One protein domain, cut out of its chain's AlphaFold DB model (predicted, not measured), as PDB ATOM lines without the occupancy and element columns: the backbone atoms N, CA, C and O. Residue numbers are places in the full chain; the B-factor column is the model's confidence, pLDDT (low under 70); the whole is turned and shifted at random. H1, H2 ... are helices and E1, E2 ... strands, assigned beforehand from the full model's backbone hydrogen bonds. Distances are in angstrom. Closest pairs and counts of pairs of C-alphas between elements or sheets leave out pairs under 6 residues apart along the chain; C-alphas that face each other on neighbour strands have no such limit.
ATOM      1  N   GLU A   5     143.130 137.976 157.058       92.38
ATOM      2  CA  GLU A   5     143.714 138.882 156.067       92.38
ATOM      3  C   GLU A   5     145.245 138.874 156.144       92.38
ATOM      4  O   GLU A   5     145.843 139.108 157.198       92.38
ATOM      5  N   TYR A   6     145.887 138.673 154.993       90.19
ATOM      6  CA  TYR A   6     147.340 138.694 154.860       90.19
ATOM      7  C   TYR A   6     147.780 139.870 153.990       90.19
ATOM      8  O   TYR A   6     147.527 139.907 152.786       90.19
ATOM      9  N   ILE A   7     148.436 140.862 154.594       88.25
ATOM     10  CA  ILE A   7     148.744 142.128 153.926       88.25
ATOM     11  C   ILE A   7     150.253 142.271 153.738       88.25
ATOM     12  O   ILE A   7     151.010 142.375 154.702       88.25
ATOM     13  N   VAL A   8     150.681 142.388 152.481       84.62
ATOM     14  CA  VAL A   8     152.069 142.687 152.110       84.62
ATOM     15  C   VAL A   8     152.194 144.156 151.710       84.62
ATOM     16  O   VAL A   8     151.505 144.634 150.809       84.62
ATOM     17  N   LYS A   9     153.104 144.890 152.352       81.44
ATOM     18  CA  LYS A   9     153.441 146.280 152.025       81.44
ATOM     19  C   LYS A   9     154.914 146.406 151.666       81.44
ATOM     20  O   LYS A   9     155.793 146.032 152.436       81.44
ATOM     21  N   ASN A  10     155.190 147.020 150.520       74.31
ATOM     22  CA  ASN A  10     156.543 147.419 150.143       74.31
ATOM     23  C   ASN A  10     156.843 148.808 150.706       74.31
ATOM     24  O   ASN A  10     156.318 149.813 150.223       74.31
ATOM     25  N   LEU A  11     157.692 148.873 151.729       62.59
ATOM     26  CA  LEU A  11     158.109 150.139 152.318       62.59
ATOM     27  C   LEU A  11     159.307 150.679 151.533       62.59
ATOM     28  O   LEU A  11     160.412 150.128 151.586       62.59
ATOM     29  N   LYS A  12     159.080 151.770 150.792       57.34
ATOM     30  CA  LYS A  12     160.147 152.542 150.149       57.34
ATOM     31  C   LYS A  12     160.876 153.350 151.225       57.34
ATOM     32  O   LYS A  12     160.263 154.181 151.890       57.34
ATOM     33  N   ARG A  13     162.177 153.111 151.415       56.28
ATOM     34  CA  ARG A  13     163.030 153.996 152.227       56.28
ATOM     35  C   ARG A  13     163.485 155.208 151.413       56.28
ATOM     36  O   ARG A  13     163.467 155.186 150.186       56.28
ATOM     37  N   ALA A  14     164.002 156.214 152.121       56.44
ATOM     38  CA  ALA A  14     164.734 157.344 151.541       56.44
ATOM     39  C   ALA A  14     165.954 156.920 150.689       56.44
ATOM     40  O   ALA A  14     166.440 157.704 149.882       56.44
ATOM     41  N   ASN A  15     166.433 155.675 150.832       56.44
ATOM     42  CA  ASN A  15     167.438 155.077 149.955       56.44
ATOM     43  C   ASN A  15     166.757 154.192 148.881       56.44
ATOM     44  O   ASN A  15     166.178 153.157 149.237       56.44
ATOM     45  N   PRO A  16     166.851 154.536 147.580       57.06
ATOM     46  CA  PRO A  16     166.158 153.843 146.488       57.06
ATOM     47  C   PRO A  16     166.629 152.401 146.241       57.06
ATOM     48  O   PRO A  16     165.983 151.676 145.493       57.06
ATOM     49  N   ARG A  17     167.726 151.958 146.874       59.53
ATOM     50  CA  ARG A  17     168.237 150.577 146.768       59.53
ATOM     51  C   ARG A  17     167.741 149.629 147.862       59.53
ATOM     52  O   ARG A  17     168.074 148.451 147.831       59.53
ATOM     53  N   SER A  18     166.966 150.114 148.831       54.78
ATOM     54  CA  SER A  18     166.464 149.295 149.941       54.78
ATOM     55  C   SER A  18     164.938 149.334 149.999       54.78
ATOM     56  O   SER A  18     164.356 150.246 150.587       54.78
ATOM     57  N   VAL A  19     164.296 148.334 149.394       58.78
ATOM     58  CA  VAL A  19     162.880 148.020 149.622       58.78
ATOM     59  C   VAL A  19     162.828 146.994 150.746       58.78
ATOM     60  O   VAL A  19     163.478 145.955 150.653       58.78
ATOM     61  N   ARG A  20     162.086 147.278 151.820       66.62
ATOM     62  CA  ARG A  20     161.747 146.247 152.809       66.62
ATOM     63  C   ARG A  20     160.308 145.805 152.586       66.62
ATOM     64  O   ARG A  20     159.402 146.642 152.574       66.62
ATOM     65  N   ARG A  21     160.117 144.497 152.419       74.88
ATOM     66  CA  ARG A  21     158.806 143.851 152.487       74.88
ATOM     67  C   ARG A  21     158.375 143.856 153.953       74.88
ATOM     68  O   ARG A  21     159.125 143.416 154.819       74.88
ATOM     69  N   SER A  22     157.217 144.431 154.233       80.94
ATOM     70  CA  SER A  22     156.564 144.408 155.537       80.94
ATOM     71  C   SER A  22     155.298 143.585 155.404       80.94
ATOM     72  O   SER A  22     154.516 143.797 154.479       80.94
ATOM     73  N   VAL A  23     155.126 142.638 156.312       88.00
ATOM     74  CA  VAL A  23     153.973 141.745 156.354       88.00
ATOM     75  C   VAL A  23     153.142 142.083 157.581       88.00
ATOM     76  O   VAL A  23     153.690 142.351 158.653       88.00
ATOM     77  N   MET A  24     151.826 142.087 157.418       91.56
ATOM     78  CA  MET A  24     150.865 142.287 158.492       91.56
ATOM     79  C   MET A  24     149.788 141.211 158.403       91.56
ATOM     80  O   MET A  24     149.056 141.155 157.414       91.56
ATOM     81  N   LEU A  25     149.704 140.389 159.443       93.31
ATOM     82  CA  LEU A  25     148.660 139.388 159.609       93.31
ATOM     83  C   LEU A  25     147.529 139.983 160.440       93.31
ATOM     84  O   LEU A  25     147.780 140.544 161.512       93.31
ATOM     85  N   ARG A  26     146.297 139.868 159.938       93.88
ATOM     86  CA  ARG A  26     145.102 140.299 160.659       93.88
ATOM     87  C   ARG A  26     144.054 139.209 160.744       93.88
ATOM     88  O   ARG A  26     143.807 138.519 159.757       93.88
ATOM     89  N   ILE A  27     143.399 139.127 161.894       91.50
ATOM     90  CA  ILE A  27     142.189 138.327 162.081       91.50
ATOM     91  C   ILE A  27     141.133 139.221 162.726       91.50
ATOM     92  O   ILE A  27     141.417 139.904 163.701       91.50
ATOM     93  N   ASP A  28     139.949 139.313 162.114       89.12
ATOM     94  CA  ASP A  28     138.873 140.235 162.527       89.12
ATOM     95  C   ASP A  28     139.315 141.703 162.667       89.12
ATOM     96  O   ASP A  28     138.797 142.487 163.459       89.12
ATOM     97  N   GLY A  29     140.278 142.101 161.831       88.06
ATOM     98  CA  GLY A  29     140.854 143.446 161.823       88.06
ATOM     99  C   GLY A  29     141.931 143.683 162.886       88.06
ATOM    100  O   GLY A  29     142.625 144.703 162.813       88.06
ATOM    101  N   GLU A  30     142.132 142.746 163.812       89.06
ATOM    102  CA  GLU A  30     143.183 142.792 164.824       89.06
ATOM    103  C   GLU A  30     144.531 142.380 164.231       89.06
ATOM    104  O   GLU A  30     144.627 141.375 163.533       89.06
ATOM    105  N   VAL A  31     145.588 143.157 164.487       90.62
ATOM    106  CA  VAL A  31     146.940 142.860 163.991       90.62
ATOM    107  C   VAL A  31     147.655 141.921 164.958       90.62
ATOM    108  O   VAL A  31     147.980 142.324 166.071       90.62
ATOM    109  N   LEU A  32     147.973 140.711 164.502       90.50
ATOM    110  CA  LEU A  32     148.588 139.684 165.348       90.50
ATOM    111  C   LEU A  32     150.095 139.851 165.523       90.50
ATOM    112  O   LEU A  32     150.620 139.679 166.616       90.50
ATOM    113  N   ASN A  33     150.805 140.227 164.462       90.50
ATOM    114  CA  ASN A  33     152.265 140.316 164.470       90.50
ATOM    115  C   ASN A  33     152.785 141.727 164.804       90.50
ATOM    116  O   ASN A  33     153.828 142.150 164.302       90.50
ATOM    117  N   LEU A  34     152.058 142.503 165.616       87.88
ATOM    118  CA  LEU A  34     152.485 143.857 165.973       87.88
ATOM    119  C   LEU A  34     153.744 143.805 166.850       87.88
ATOM    120  O   LEU A  34     153.691 143.371 167.992       87.88
ATOM    121  N   GLY A  35     154.871 144.277 166.314       86.56
ATOM    122  CA  GLY A  35     156.162 144.243 167.015       86.56
ATOM    123  C   GLY A  35     156.942 142.935 166.846       86.56
ATOM    124  O   GLY A  35     158.079 142.862 167.302       86.56
ATOM    125  N   TYR A  36     156.386 141.959 166.123       91.00
ATOM    126  CA  TYR A  36     156.993 140.650 165.889       91.00
ATOM    127  C   TYR A  36     157.244 140.406 164.401       91.00
ATOM    128  O   TYR A  36     156.596 140.983 163.521       91.00
ATOM    129  N   VAL A  37     158.199 139.529 164.110       90.69
ATOM    130  CA  VAL A  37     158.369 138.968 162.771       90.69
ATOM    131  C   VAL A  37     157.472 137.743 162.655       90.69
ATOM    132  O   VAL A  37     157.371 136.962 163.592       90.69
ATOM    133  N   LEU A  38     156.785 137.622 161.522       91.94
ATOM    134  CA  LEU A  38     155.918 136.490 161.212       91.94
ATOM    135  C   LEU A  38     156.702 135.479 160.376       91.94
ATOM    136  O   LEU A  38     157.248 135.846 159.332       91.94
ATOM    137  N   SER A  39     156.723 134.228 160.816       91.75
ATOM    138  CA  SER A  39     157.328 133.118 160.080       91.75
ATOM    139  C   SER A  39     156.353 132.606 159.018       91.75
ATOM    140  O   SER A  39     155.421 131.870 159.332       91.75
ATOM    141  N   GLU A  40     156.555 133.012 157.758       90.88
ATOM    142  CA  GLU A  40     155.666 132.668 156.633       90.88
ATOM    143  C   GLU A  40     155.544 131.142 156.425       90.88
ATOM    144  O   GLU A  40     154.440 130.652 156.206       90.88
ATOM    145  N   ASP A  41     156.634 130.378 156.563       90.69
ATOM    146  CA  ASP A  41     156.607 128.912 156.401       90.69
ATOM    147  C   ASP A  41     155.789 128.222 157.503       90.69
ATOM    148  O   ASP A  41     154.955 127.359 157.231       90.69
ATOM    149  N   VAL A  42     155.984 128.649 158.754       92.75
ATOM    150  CA  VAL A  42     155.259 128.124 159.924       92.75
ATOM    151  C   VAL A  42     153.774 128.492 159.846       92.75
ATOM    152  O   VAL A  42     152.918 127.699 160.225       92.75
ATOM    153  N   LEU A  43     153.458 129.671 159.297       94.62
ATOM    154  CA  LEU A  43     152.086 130.089 159.014       94.62
ATOM    155  C   LEU A  43     151.391 129.170 158.013       94.62
ATOM    156  O   LEU A  43     150.215 128.876 158.183       94.62
ATOM    157  N   VAL A  44     152.082 128.739 156.959       94.00
ATOM    158  CA  VAL A  44     151.493 127.792 156.004       94.00
ATOM    159  C   VAL A  44     151.273 126.441 156.681       94.00
ATOM    160  O   VAL A  44     150.176 125.897 156.586       94.00
ATOM    161  N   GLN A  45     152.265 125.951 157.428       94.00
ATOM    162  CA  GLN A  45     152.170 124.672 158.136       94.00
ATOM    163  C   GLN A  45     150.999 124.632 159.122       94.00
ATOM    164  O   GLN A  45     150.264 123.649 159.145       94.00
ATOM    165  N   SER A  46     150.757 125.712 159.871       95.81
ATOM    166  CA  SER A  46     149.641 125.761 160.823       95.81
ATOM    167  C   SER A  46     148.257 125.733 160.161       95.81
ATOM    168  O   SER A  46     147.262 125.383 160.790       95.81
ATOM    169  N   LEU A  47     148.163 126.078 158.874       94.19
ATOM    170  CA  LEU A  47     146.934 125.921 158.091       94.19
ATOM    171  C   LEU A  47     146.809 124.529 157.462       94.19
ATOM    172  O   LEU A  47     145.728 124.167 156.994       94.19
ATOM    173  N   GLU A  48     147.889 123.756 157.397       93.31
ATOM    174  CA  GLU A  48     147.913 122.416 156.809       93.31
ATOM    175  C   GLU A  48     147.674 121.324 157.846       93.31
ATOM    176  O   GLU A  48     146.928 120.391 157.552       93.31
ATOM    177  N   GLU A  49     148.220 121.480 159.052       94.38
ATOM    178  CA  GLU A  49     148.145 120.488 160.125       94.38
ATOM    179  C   GLU A  49     147.810 121.152 161.480       94.38
ATOM    180  O   GLU A  49     148.129 122.328 161.687       94.38
ATOM    181  N   PRO A  50     147.115 120.446 162.396       95.75
ATOM    182  CA  PRO A  50     146.935 120.893 163.775       95.75
ATOM    183  C   PRO A  50     148.208 120.662 164.603       95.75
ATOM    184  O   PRO A  50     148.979 119.740 164.332       95.75
ATOM    185  N   GLY A  51     148.400 121.460 165.652       96.69
ATOM    186  CA  GLY A  51     149.559 121.374 166.541       96.69
ATOM    187  C   GLY A  51     150.005 122.724 167.095       96.69
ATOM    188  O   GLY A  51     149.274 123.710 167.026       96.69
ATOM    189  N   ASP A  52     151.231 122.761 167.614       97.50
ATOM    190  CA  ASP A  52     151.798 123.937 168.274       97.50
ATOM    191  C   ASP A  52     152.794 124.655 167.367       97.50
ATOM    192  O   ASP A  52     153.793 124.079 166.923       97.50
ATOM    193  N   TYR A  53     152.557 125.944 167.122       96.25
ATOM    194  CA  TYR A  53     153.313 126.713 166.140       96.25
ATOM    195  C   TYR A  53     153.851 128.030 166.696       96.25
ATOM    196  O   TYR A  53     153.128 128.871 167.229       96.25
ATOM    197  N   TRP A  54     155.142 128.274 166.474       94.06
ATOM    198  CA  TRP A  54     155.789 129.551 166.779       94.06
ATOM    199  C   TRP A  54     155.703 130.501 165.586       94.06
ATOM    200  O   TRP A  54     156.669 130.730 164.858       94.06
ATOM    201  N   LEU A  55     154.503 131.036 165.365       92.69
ATOM    202  CA  LEU A  55     154.224 131.927 164.238       92.69
ATOM    203  C   LEU A  55     154.957 133.265 164.352       92.69
ATOM    204  O   LEU A  55     155.312 133.868 163.339       92.69
ATOM    205  N   LEU A  56     155.172 133.729 165.581       93.12
ATOM    206  CA  LEU A  56     155.782 135.016 165.883       93.12
ATOM    207  C   LEU A  56     157.179 134.823 166.472       93.12
ATOM    208  O   LEU A  56     157.391 133.986 167.347       93.12
ATOM    209  N   THR A  57     158.135 135.618 165.996       90.69
ATOM    210  CA  THR A  57     159.540 135.551 166.413       90.69
ATOM    211  C   THR A  57     160.181 136.939 166.492       90.69
ATOM    212  O   THR A  57     159.612 137.958 166.082       90.69
ATOM    213  N   CYS A  58     161.431 136.986 166.962       86.06
ATOM    214  CA  CYS A  58     162.328 138.120 166.726       86.06
ATOM    215  C   CYS A  58     162.744 138.163 165.245       86.06
ATOM    216  O   CYS A  58     162.580 137.195 164.500       86.06
ATOM    217  N   GLY A  59     163.437 139.229 164.834       81.62
ATOM    218  CA  GLY A  59     164.125 139.258 163.533       81.62
ATOM    219  C   GLY A  59     165.237 138.213 163.364       81.62
ATOM    220  O   GLY A  59     165.723 138.031 162.254       81.62
ATOM    221  N   CYS A  60     165.632 137.546 164.448       84.88
ATOM    222  CA  CYS A  60     166.564 136.424 164.462       84.88
ATOM    223  C   CYS A  60     165.915 135.044 164.246       84.88
ATOM    224  O   CYS A  60     166.652 134.076 164.099       84.88
ATOM    225  N   GLY A  61     164.578 134.944 164.223       82.44
ATOM    226  CA  GLY A  61     163.844 133.675 164.086       82.44
ATOM    227  C   GLY A  61     163.600 132.911 165.394       82.44
ATOM    228  O   GLY A  61     162.808 131.981 165.407       82.44
ATOM    229  N   GLU A  62     164.204 133.331 166.506       87.81
ATOM    230  CA  GLU A  62     164.051 132.699 167.823       87.81
ATOM    231  C   GLU A  62     162.874 133.323 168.612       87.81
ATOM    232  O   GLU A  62     162.924 134.519 168.934       87.81
ATOM    233  N   PRO A  63     161.828 132.563 168.983       84.62
ATOM    234  CA  PRO A  63     160.675 133.102 169.717       84.62
ATOM    235  C   PRO A  63     161.047 133.666 171.093       84.62
ATOM    236  O   PRO A  63     160.674 134.791 171.430       84.62
ATOM    237  N   GLY A  64     161.890 132.951 171.843       86.81
ATOM    238  CA  GLY A  64     162.326 133.375 173.176       86.81
ATOM    239  C   GLY A  64     163.098 134.700 173.180       86.81
ATOM    240  O   GLY A  64     163.011 135.465 174.137       86.81
ATOM    241  N   CYS A  65     163.797 135.043 172.090       89.69
ATOM    242  CA  CYS A  65     164.463 136.344 171.965       89.69
ATOM    243  C   CYS A  65     163.460 137.505 171.837       89.69
ATOM    244  O   CYS A  65     163.770 138.630 172.227       89.69
ATOM    245  N   ALA A  66     162.255 137.234 171.332       85.19
ATOM    246  CA  ALA A  66     161.154 138.192 171.317       85.19
ATOM    247  C   ALA A  66     160.380 138.249 172.644       85.19
ATOM    248  O   ALA A  66     159.435 139.025 172.747       85.19
ATOM    249  N   GLY A  67     160.777 137.451 173.642       89.31
ATOM    250  CA  GLY A  67     160.047 137.310 174.900       89.31
ATOM    251  C   GLY A  67     158.792 136.449 174.780       89.31
ATOM    252  O   GLY A  67     157.911 136.603 175.617       89.31
ATOM    253  N   LEU A  68     158.713 135.589 173.755       90.94
ATOM    254  CA  LEU A  68     157.599 134.667 173.558       90.94
ATOM    255  C   LEU A  68     157.918 133.305 174.180       90.94
ATOM    256  O   LEU A  68     158.969 132.724 173.898       90.94
ATOM    257  N   PHE A  69     157.009 132.799 175.008       92.19
ATOM    258  CA  PHE A  69     157.195 131.590 175.814       92.19
ATOM    259  C   PHE A  69     156.093 130.545 175.649       92.19
ATOM    260  O   PHE A  69     156.291 129.414 176.095       92.19
ATOM    261  N   THR A  70     154.999 130.865 174.961       93.75
ATOM    262  CA  THR A  70     153.992 129.871 174.568       93.75
ATOM    263  C   THR A  70     153.744 129.902 173.059       93.75
ATOM    264  O   THR A  70     153.654 130.994 172.491       93.75
ATOM    265  N   PRO A  71     153.637 128.735 172.400       95.00
ATOM    266  CA  PRO A  71     153.273 128.660 170.993       95.00
ATOM    267  C   PRO A  71     151.792 129.007 170.783       95.00
ATOM    268  O   PRO A  71     151.021 129.141 171.729       95.00
ATOM    269  N   PHE A  72     151.404 129.144 169.519       96.06
ATOM    270  CA  PHE A  72     150.004 129.157 169.114       96.06
ATOM    271  C   PHE A  72     149.537 127.709 169.065       96.06
ATOM    272  O   PHE A  72     150.140 126.913 168.344       96.06
ATOM    273  N   GLU A  73     148.473 127.390 169.789       97.81
ATOM    274  CA  GLU A  73     147.847 126.073 169.726       97.81
ATOM    275  C   GLU A  73     146.816 126.100 168.595       97.81
ATOM    276  O   GLU A  73     145.995 127.020 168.496       97.81
ATOM    277  N   VAL A  74     146.904 125.134 167.686       97.44
ATOM    278  CA  VAL A  74     146.114 125.121 166.457       97.44
ATOM    279  C   VAL A  74     145.305 123.847 166.352       97.44
ATOM    280  O   VAL A  74     145.847 122.749 166.231       97.44
ATOM    281  N   GLU A  75     143.991 124.019 166.302       97.31
ATOM    282  CA  GLU A  75     143.029 122.945 166.124       97.31
ATOM    283  C   GLU A  75     142.310 123.083 164.779       97.31
ATOM    284  O   GLU A  75     141.969 124.177 164.319       97.31
ATOM    285  N   HIS A  76     142.078 121.947 164.121       96.12
ATOM    286  CA  HIS A  76     141.296 121.873 162.889       96.12
ATOM    287  C   HIS A  76     139.957 121.238 163.239       96.12
ATOM    288  O   HIS A  76     139.877 120.045 163.530       96.12
ATOM    289  N   LEU A  77     138.917 122.061 163.249       93.94
ATOM    290  CA  LEU A  77     137.558 121.650 163.565       93.94
ATOM    291  C   LEU A  77     136.858 121.107 162.310       93.94
ATOM    292  O   LEU A  77     137.367 121.179 161.185       93.94
ATOM    293  N   GLU A  78     135.650 120.582 162.500       89.62
ATOM    294  CA  GLU A  78     134.786 120.159 161.397       89.62
ATOM    295  C   GLU A  78     134.493 121.323 160.426       89.62
ATOM    296  O   GLU A  78     134.686 122.502 160.735       89.62
ATOM    297  N   ASP A  79     134.073 120.987 159.203       88.56
ATOM    298  CA  ASP A  79     133.755 121.949 158.135       88.56
ATOM    299  C   ASP A  79     134.921 122.854 157.675       88.56
ATOM    300  O   ASP A  79     134.714 123.892 157.040       88.56
ATOM    301  N   GLY A  80     136.170 122.457 157.951       90.56
ATOM    302  CA  GLY A  80     137.362 123.184 157.498       90.56
ATOM    303  C   GLY A  80     137.595 124.500 158.245       90.56
ATOM    304  O   GLY A  80     138.150 125.453 157.681       90.56
ATOM    305  N   ILE A  81     137.142 124.570 159.499       95.44
ATOM    306  CA  ILE A  81     137.391 125.687 160.408       95.44
ATOM    307  C   ILE A  81     138.727 125.465 161.120       95.44
ATOM    308  O   ILE A  81     138.986 124.396 161.658       95.44
ATOM    309  N   ILE A  82     139.555 126.503 161.149       96.19
ATOM    310  CA  ILE A  82     140.779 126.557 161.942       96.19
ATOM    311  C   ILE A  82     140.492 127.363 163.202       96.19
ATOM    312  O   ILE A  82     139.963 128.477 163.114       96.19
ATOM    313  N   HIS A  83     140.852 126.801 164.350       96.75
ATOM    314  CA  HIS A  83     140.883 127.487 165.631       96.75
ATOM    315  C   HIS A  83     142.337 127.713 166.038       96.75
ATOM    316  O   HIS A  83     143.124 126.773 166.097       96.75
ATOM    317  N   TRP A  84     142.702 128.971 166.265       96.81
ATOM    318  CA  TRP A  84     143.966 129.331 166.898       96.81
ATOM    319  C   TRP A  84     143.696 129.848 168.297       96.81
ATOM    320  O   TRP A  84     142.998 130.853 168.452       96.81
ATOM    321  N   HIS A  85     144.309 129.200 169.276       96.50
ATOM    322  CA  HIS A  85     144.373 129.661 170.647       96.50
ATOM    323  C   HIS A  85     145.733 130.325 170.894       96.50
ATOM    324  O   HIS A  85     146.793 129.757 170.617       96.50
ATOM    325  N   VAL A  86     145.705 131.583 171.334       94.00
ATOM    326  CA  VAL A  86     146.884 132.450 171.413       94.00
ATOM    327  C   VAL A  86     146.980 133.050 172.800       94.00
ATOM    328  O   VAL A  86     146.281 134.012 173.100       94.00
ATOM    329  N   THR A  87     147.881 132.536 173.629       92.00
ATOM    330  CA  THR A  87     148.146 133.063 174.977       92.00
ATOM    331  C   THR A  87     149.271 134.098 175.004       92.00
ATOM    332  O   THR A  87     149.299 134.955 175.889       92.00
ATOM    333  N   ASP A  88     150.187 134.046 174.030       88.81
ATOM    334  CA  ASP A  88     151.377 134.896 173.967       88.81
ATOM    335  C   ASP A  88     151.703 135.291 172.511       88.81
ATOM    336  O   ASP A  88     151.813 134.420 171.644       88.81
ATOM    337  N   PRO A  89     151.839 136.590 172.190       88.50
ATOM    338  CA  PRO A  89     151.723 137.746 173.080       88.50
ATOM    339  C   PRO A  89     150.321 137.888 173.677       88.50
ATOM    340  O   PRO A  89     149.324 137.702 172.982       88.50
ATOM    341  N   GLY A  90     150.242 138.260 174.956       85.50
ATOM    342  CA  GLY A  90     148.965 138.545 175.611       85.50
ATOM    343  C   GLY A  90     148.240 139.766 175.007       85.50
ATOM    344  O   GLY A  90     148.875 140.613 174.367       85.50
ATOM    345  N   PRO A  91     146.922 139.918 175.233       91.31
ATOM    346  CA  PRO A  91     146.057 139.025 176.007       91.31
ATOM    347  C   PRO A  91     145.750 137.710 175.276       91.31
ATOM    348  O   PRO A  91     145.933 137.613 174.062       91.31
ATOM    349  N   GLU A  92     145.258 136.732 176.039       94.06
ATOM    350  CA  GLU A  92     144.748 135.461 175.521       94.06
ATOM    351  C   GLU A  92     143.578 135.690 174.557       94.06
ATOM    352  O   GLU A  92     142.677 136.487 174.848       94.06
ATOM    353  N   ARG A  93     143.628 135.048 173.388       93.38
ATOM    354  CA  ARG A  93     142.697 135.254 172.274       93.38
ATOM    355  C   ARG A  93     142.426 133.945 171.543       93.38
ATOM    356  O   ARG A  93     143.352 133.194 171.250       93.38
ATOM    357  N   ASP A  94     141.168 133.752 171.161       94.75
ATOM    358  CA  ASP A  94     140.727 132.660 170.299       94.75
ATOM    359  C   ASP A  94     140.277 133.191 168.942       94.75
ATOM    360  O   ASP A  94     139.443 134.097 168.851       94.75
ATOM    361  N   PHE A  95     140.782 132.586 167.874       94.56
ATOM    362  CA  PHE A  95     140.429 132.943 166.506       94.56
ATOM    363  C   PHE A  95     139.848 131.751 165.765       94.56
ATOM    364  O   PHE A  95     140.489 130.713 165.682       94.56
ATOM    365  N   TYR A  96     138.676 131.930 165.149       95.12
ATOM    366  CA  TYR A  96     137.995 130.883 164.383       95.12
ATOM    367  C   TYR A  96     137.754 131.339 162.950       95.12
ATOM    368  O   TYR A  96     136.878 132.172 162.707       95.12
ATOM    369  N   PHE A  97     138.478 130.794 161.980       94.69
ATOM    370  CA  PHE A  97     138.390 131.229 160.584       94.69
ATOM    371  C   PHE A  97     138.415 130.049 159.609       94.69
ATOM    372  O   PHE A  97     138.801 128.937 159.944       94.69
ATOM    373  N   SER A  98     137.961 130.282 158.376       94.94
ATOM    374  CA  SER A  98     137.942 129.242 157.341       94.94
ATOM    375  C   SER A  98     139.347 128.989 156.795       94.94
ATOM    376  O   SER A  98     140.003 129.926 156.323       94.94
ATOM    377  N   ARG A  99     139.763 127.716 156.761       94.19
ATOM    378  CA  ARG A  99     141.017 127.280 156.129       94.19
ATOM    379  C   ARG A  99     141.103 127.750 154.681       94.19
ATOM    380  O   ARG A  99     142.081 128.373 154.280       94.19
ATOM    381  N   ASP A 100     140.048 127.522 153.905       93.12
ATOM    382  CA  ASP A 100     140.024 127.876 152.486       93.12
ATOM    383  C   ASP A 100     140.133 129.385 152.259       93.12
ATOM    384  O   ASP A 100     140.737 129.831 151.282       93.12
ATOM    385  N   GLN A 101     139.545 130.201 153.142       93.75
ATOM    386  CA  GLN A 101     139.721 131.648 153.071       93.75
ATOM    387  C   GLN A 101     141.174 132.036 153.334       93.75
ATOM    388  O   GLN A 101     141.732 132.796 152.542       93.75
ATOM    389  N   ALA A 102     141.778 131.516 154.405       92.94
ATOM    390  CA  ALA A 102     143.159 131.822 154.758       92.94
ATOM    391  C   ALA A 102     144.123 131.416 153.632       92.94
ATOM    392  O   ALA A 102     144.897 132.243 153.150       92.94
ATOM    393  N   MET A 103     143.982 130.196 153.107       92.56
ATOM    394  CA  MET A 103     144.783 129.690 151.987       92.56
ATOM    395  C   MET A 103     144.649 130.567 150.735       92.56
ATOM    396  O   MET A 103     145.650 130.864 150.080       92.56
ATOM    397  N   ARG A 104     143.440 131.050 150.410       91.81
ATOM    398  CA  ARG A 104     143.239 131.989 149.290       91.81
ATOM    399  C   ARG A 104     143.974 133.311 149.494       91.81
ATOM    400  O   ARG A 104     144.509 133.850 148.528       91.81
ATOM    401  N   GLU A 105     143.999 133.852 150.710       92.81
ATOM    402  CA  GLU A 105     144.741 135.085 151.003       92.81
ATOM    403  C   GLU A 105     146.258 134.877 150.870       92.81
ATOM    404  O   GLU A 105     146.934 135.701 150.251       92.81
ATOM    405  N   LEU A 106     146.788 133.739 151.335       91.38
ATOM    406  CA  LEU A 106     148.209 133.405 151.171       91.38
ATOM    407  C   LEU A 106     148.594 133.161 149.702       91.38
ATOM    408  O   LEU A 106     149.657 133.602 149.263       91.38
ATOM    409  N   GLN A 107     147.716 132.540 148.906       90.62
ATOM    410  CA  GLN A 107     147.904 132.385 147.457       90.62
ATOM    411  C   GLN A 107     147.924 133.733 146.727       90.62
ATOM    412  O   GLN A 107     148.806 133.972 145.902       90.62
ATOM    413  N   LYS A 108     146.998 134.652 147.043       89.44
ATOM    414  CA  LYS A 108     146.995 136.015 146.474       89.44
ATOM    415  C   LYS A 108     148.286 136.772 146.785       89.44
ATOM    416  O   LYS A 108     148.746 137.564 145.965       89.44
ATOM    417  N   ALA A 109     148.864 136.527 147.959       86.25
ATOM    418  CA  ALA A 109     150.129 137.111 148.386       86.25
ATOM    419  C   ALA A 109     151.376 136.395 147.826       86.25
ATOM    420  O   ALA A 109     152.497 136.880 148.016       86.25
ATOM    421  N   GLY A 110     151.185 135.272 147.127       86.62
ATOM    422  CA  GLY A 110     152.244 134.478 146.510       86.62
ATOM    423  C   GLY A 110     153.067 133.639 147.489       86.62
ATOM    424  O   GLY A 110     154.183 133.271 147.138       86.62
TER     425      GLY A 110
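What this domain is: This is residues 5 to 110 of the 132 residues of an uncharacterized protein of Verrucomicrobiales bacterium (UniProt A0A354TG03). What is the main picture? A twisted sheet of four strands, E3 E4 E5 E6, has the helix H1 packed over one face, and a long two-stranded hairpin, E1 and E2, reaches away from this body as an arm whose tip, residues 13 to 18, sticks out. H2 follows E6 with no residue between them and runs from the sheet's edge, where Arg 99 comes near Ile 81 of E5, to the side of E1, where Glu 105 comes near Tyr 6. What is it made of? The printed part has 106 residues with two named helices and six named strands, in the order E1 E2 H1 E3 E4 E5 E6 H2; the class is mixed, helices and strands, and both sheets are antiparallel. How large is it? It is compact, with a radius of gyration of the C-alphas of 14.4 A, yet elongated, spanning 49 by 31 by 22 A.

Where its parts are: Where does the printed part begin? E1, residues 5 to 12, starts with C-alpha 5 at (143.714, 138.882, 156.067) and is 22.2 A long; E2, residues 19 to 27, is 26.0 A long. What follows? H1 is residues 40 to 48, 12.9 A, with C-alpha 40 at (155.666, 132.668, 156.633). E3 is residues 51 to 53, 6.5 A, and E4 residues 72 to 76, 12.9 A. E5 is residues 81 to 86, 16.0 A, and E6 residues 93 to 98, 16.8 A. Where does the last element end? H2, residues 99 to 108, 14.3 A, ends with C-alpha 108 at (146.995, 136.015, 146.474).

How they stand to each other: How is the larger sheet built? E3 E4 E5 E6 is a meander, each strand the antiparallel neighbour of the one before, with N 53 and O 72 at 2.9 A, N 75 and O 83 at 2.9 A and N 84 and O 95 at 2.9 A within hydrogen-bond range. It is only just strongly twisted, its C-alphas lying up to 4.3 A off the best plane. Where are the helices? H1 and H2 are on one face of this sheet, giving two layers; H1 has a height over the sheet of 9.9 A and runs along the strands, at 13 degrees to E4 on the local plane. H1 and H2 only just touch, with 3 pairs of C-alphas within 8 A, the closest those of Leu 47 and Arg 99 at 6.4 A, at a shallow tilt of 32 degrees, opposite ways. Each O i to N i+4 pair is within hydrogen-bond range in H2, and 4 of 5 are in H1. How does the first hairpin sit? E1 and E2 are antiparallel, with N 7 and O 24 at 2.9 A; the closest C-alphas of E1 and H2 are those of Tyr 6 and Glu 105, 5.9 A apart.

The domain as a whole: How far does it reach? The two C-alphas farthest apart, those of Asn 15 and Glu 78, are 49.2 A apart. Which links are long? Those from E2 to H1 and from E3 to E4 are long, and the printed part has no cut. Where is confidence low? Residues 11 to 20 are under 70, against a mean pLDDT of the printed part of 88.1.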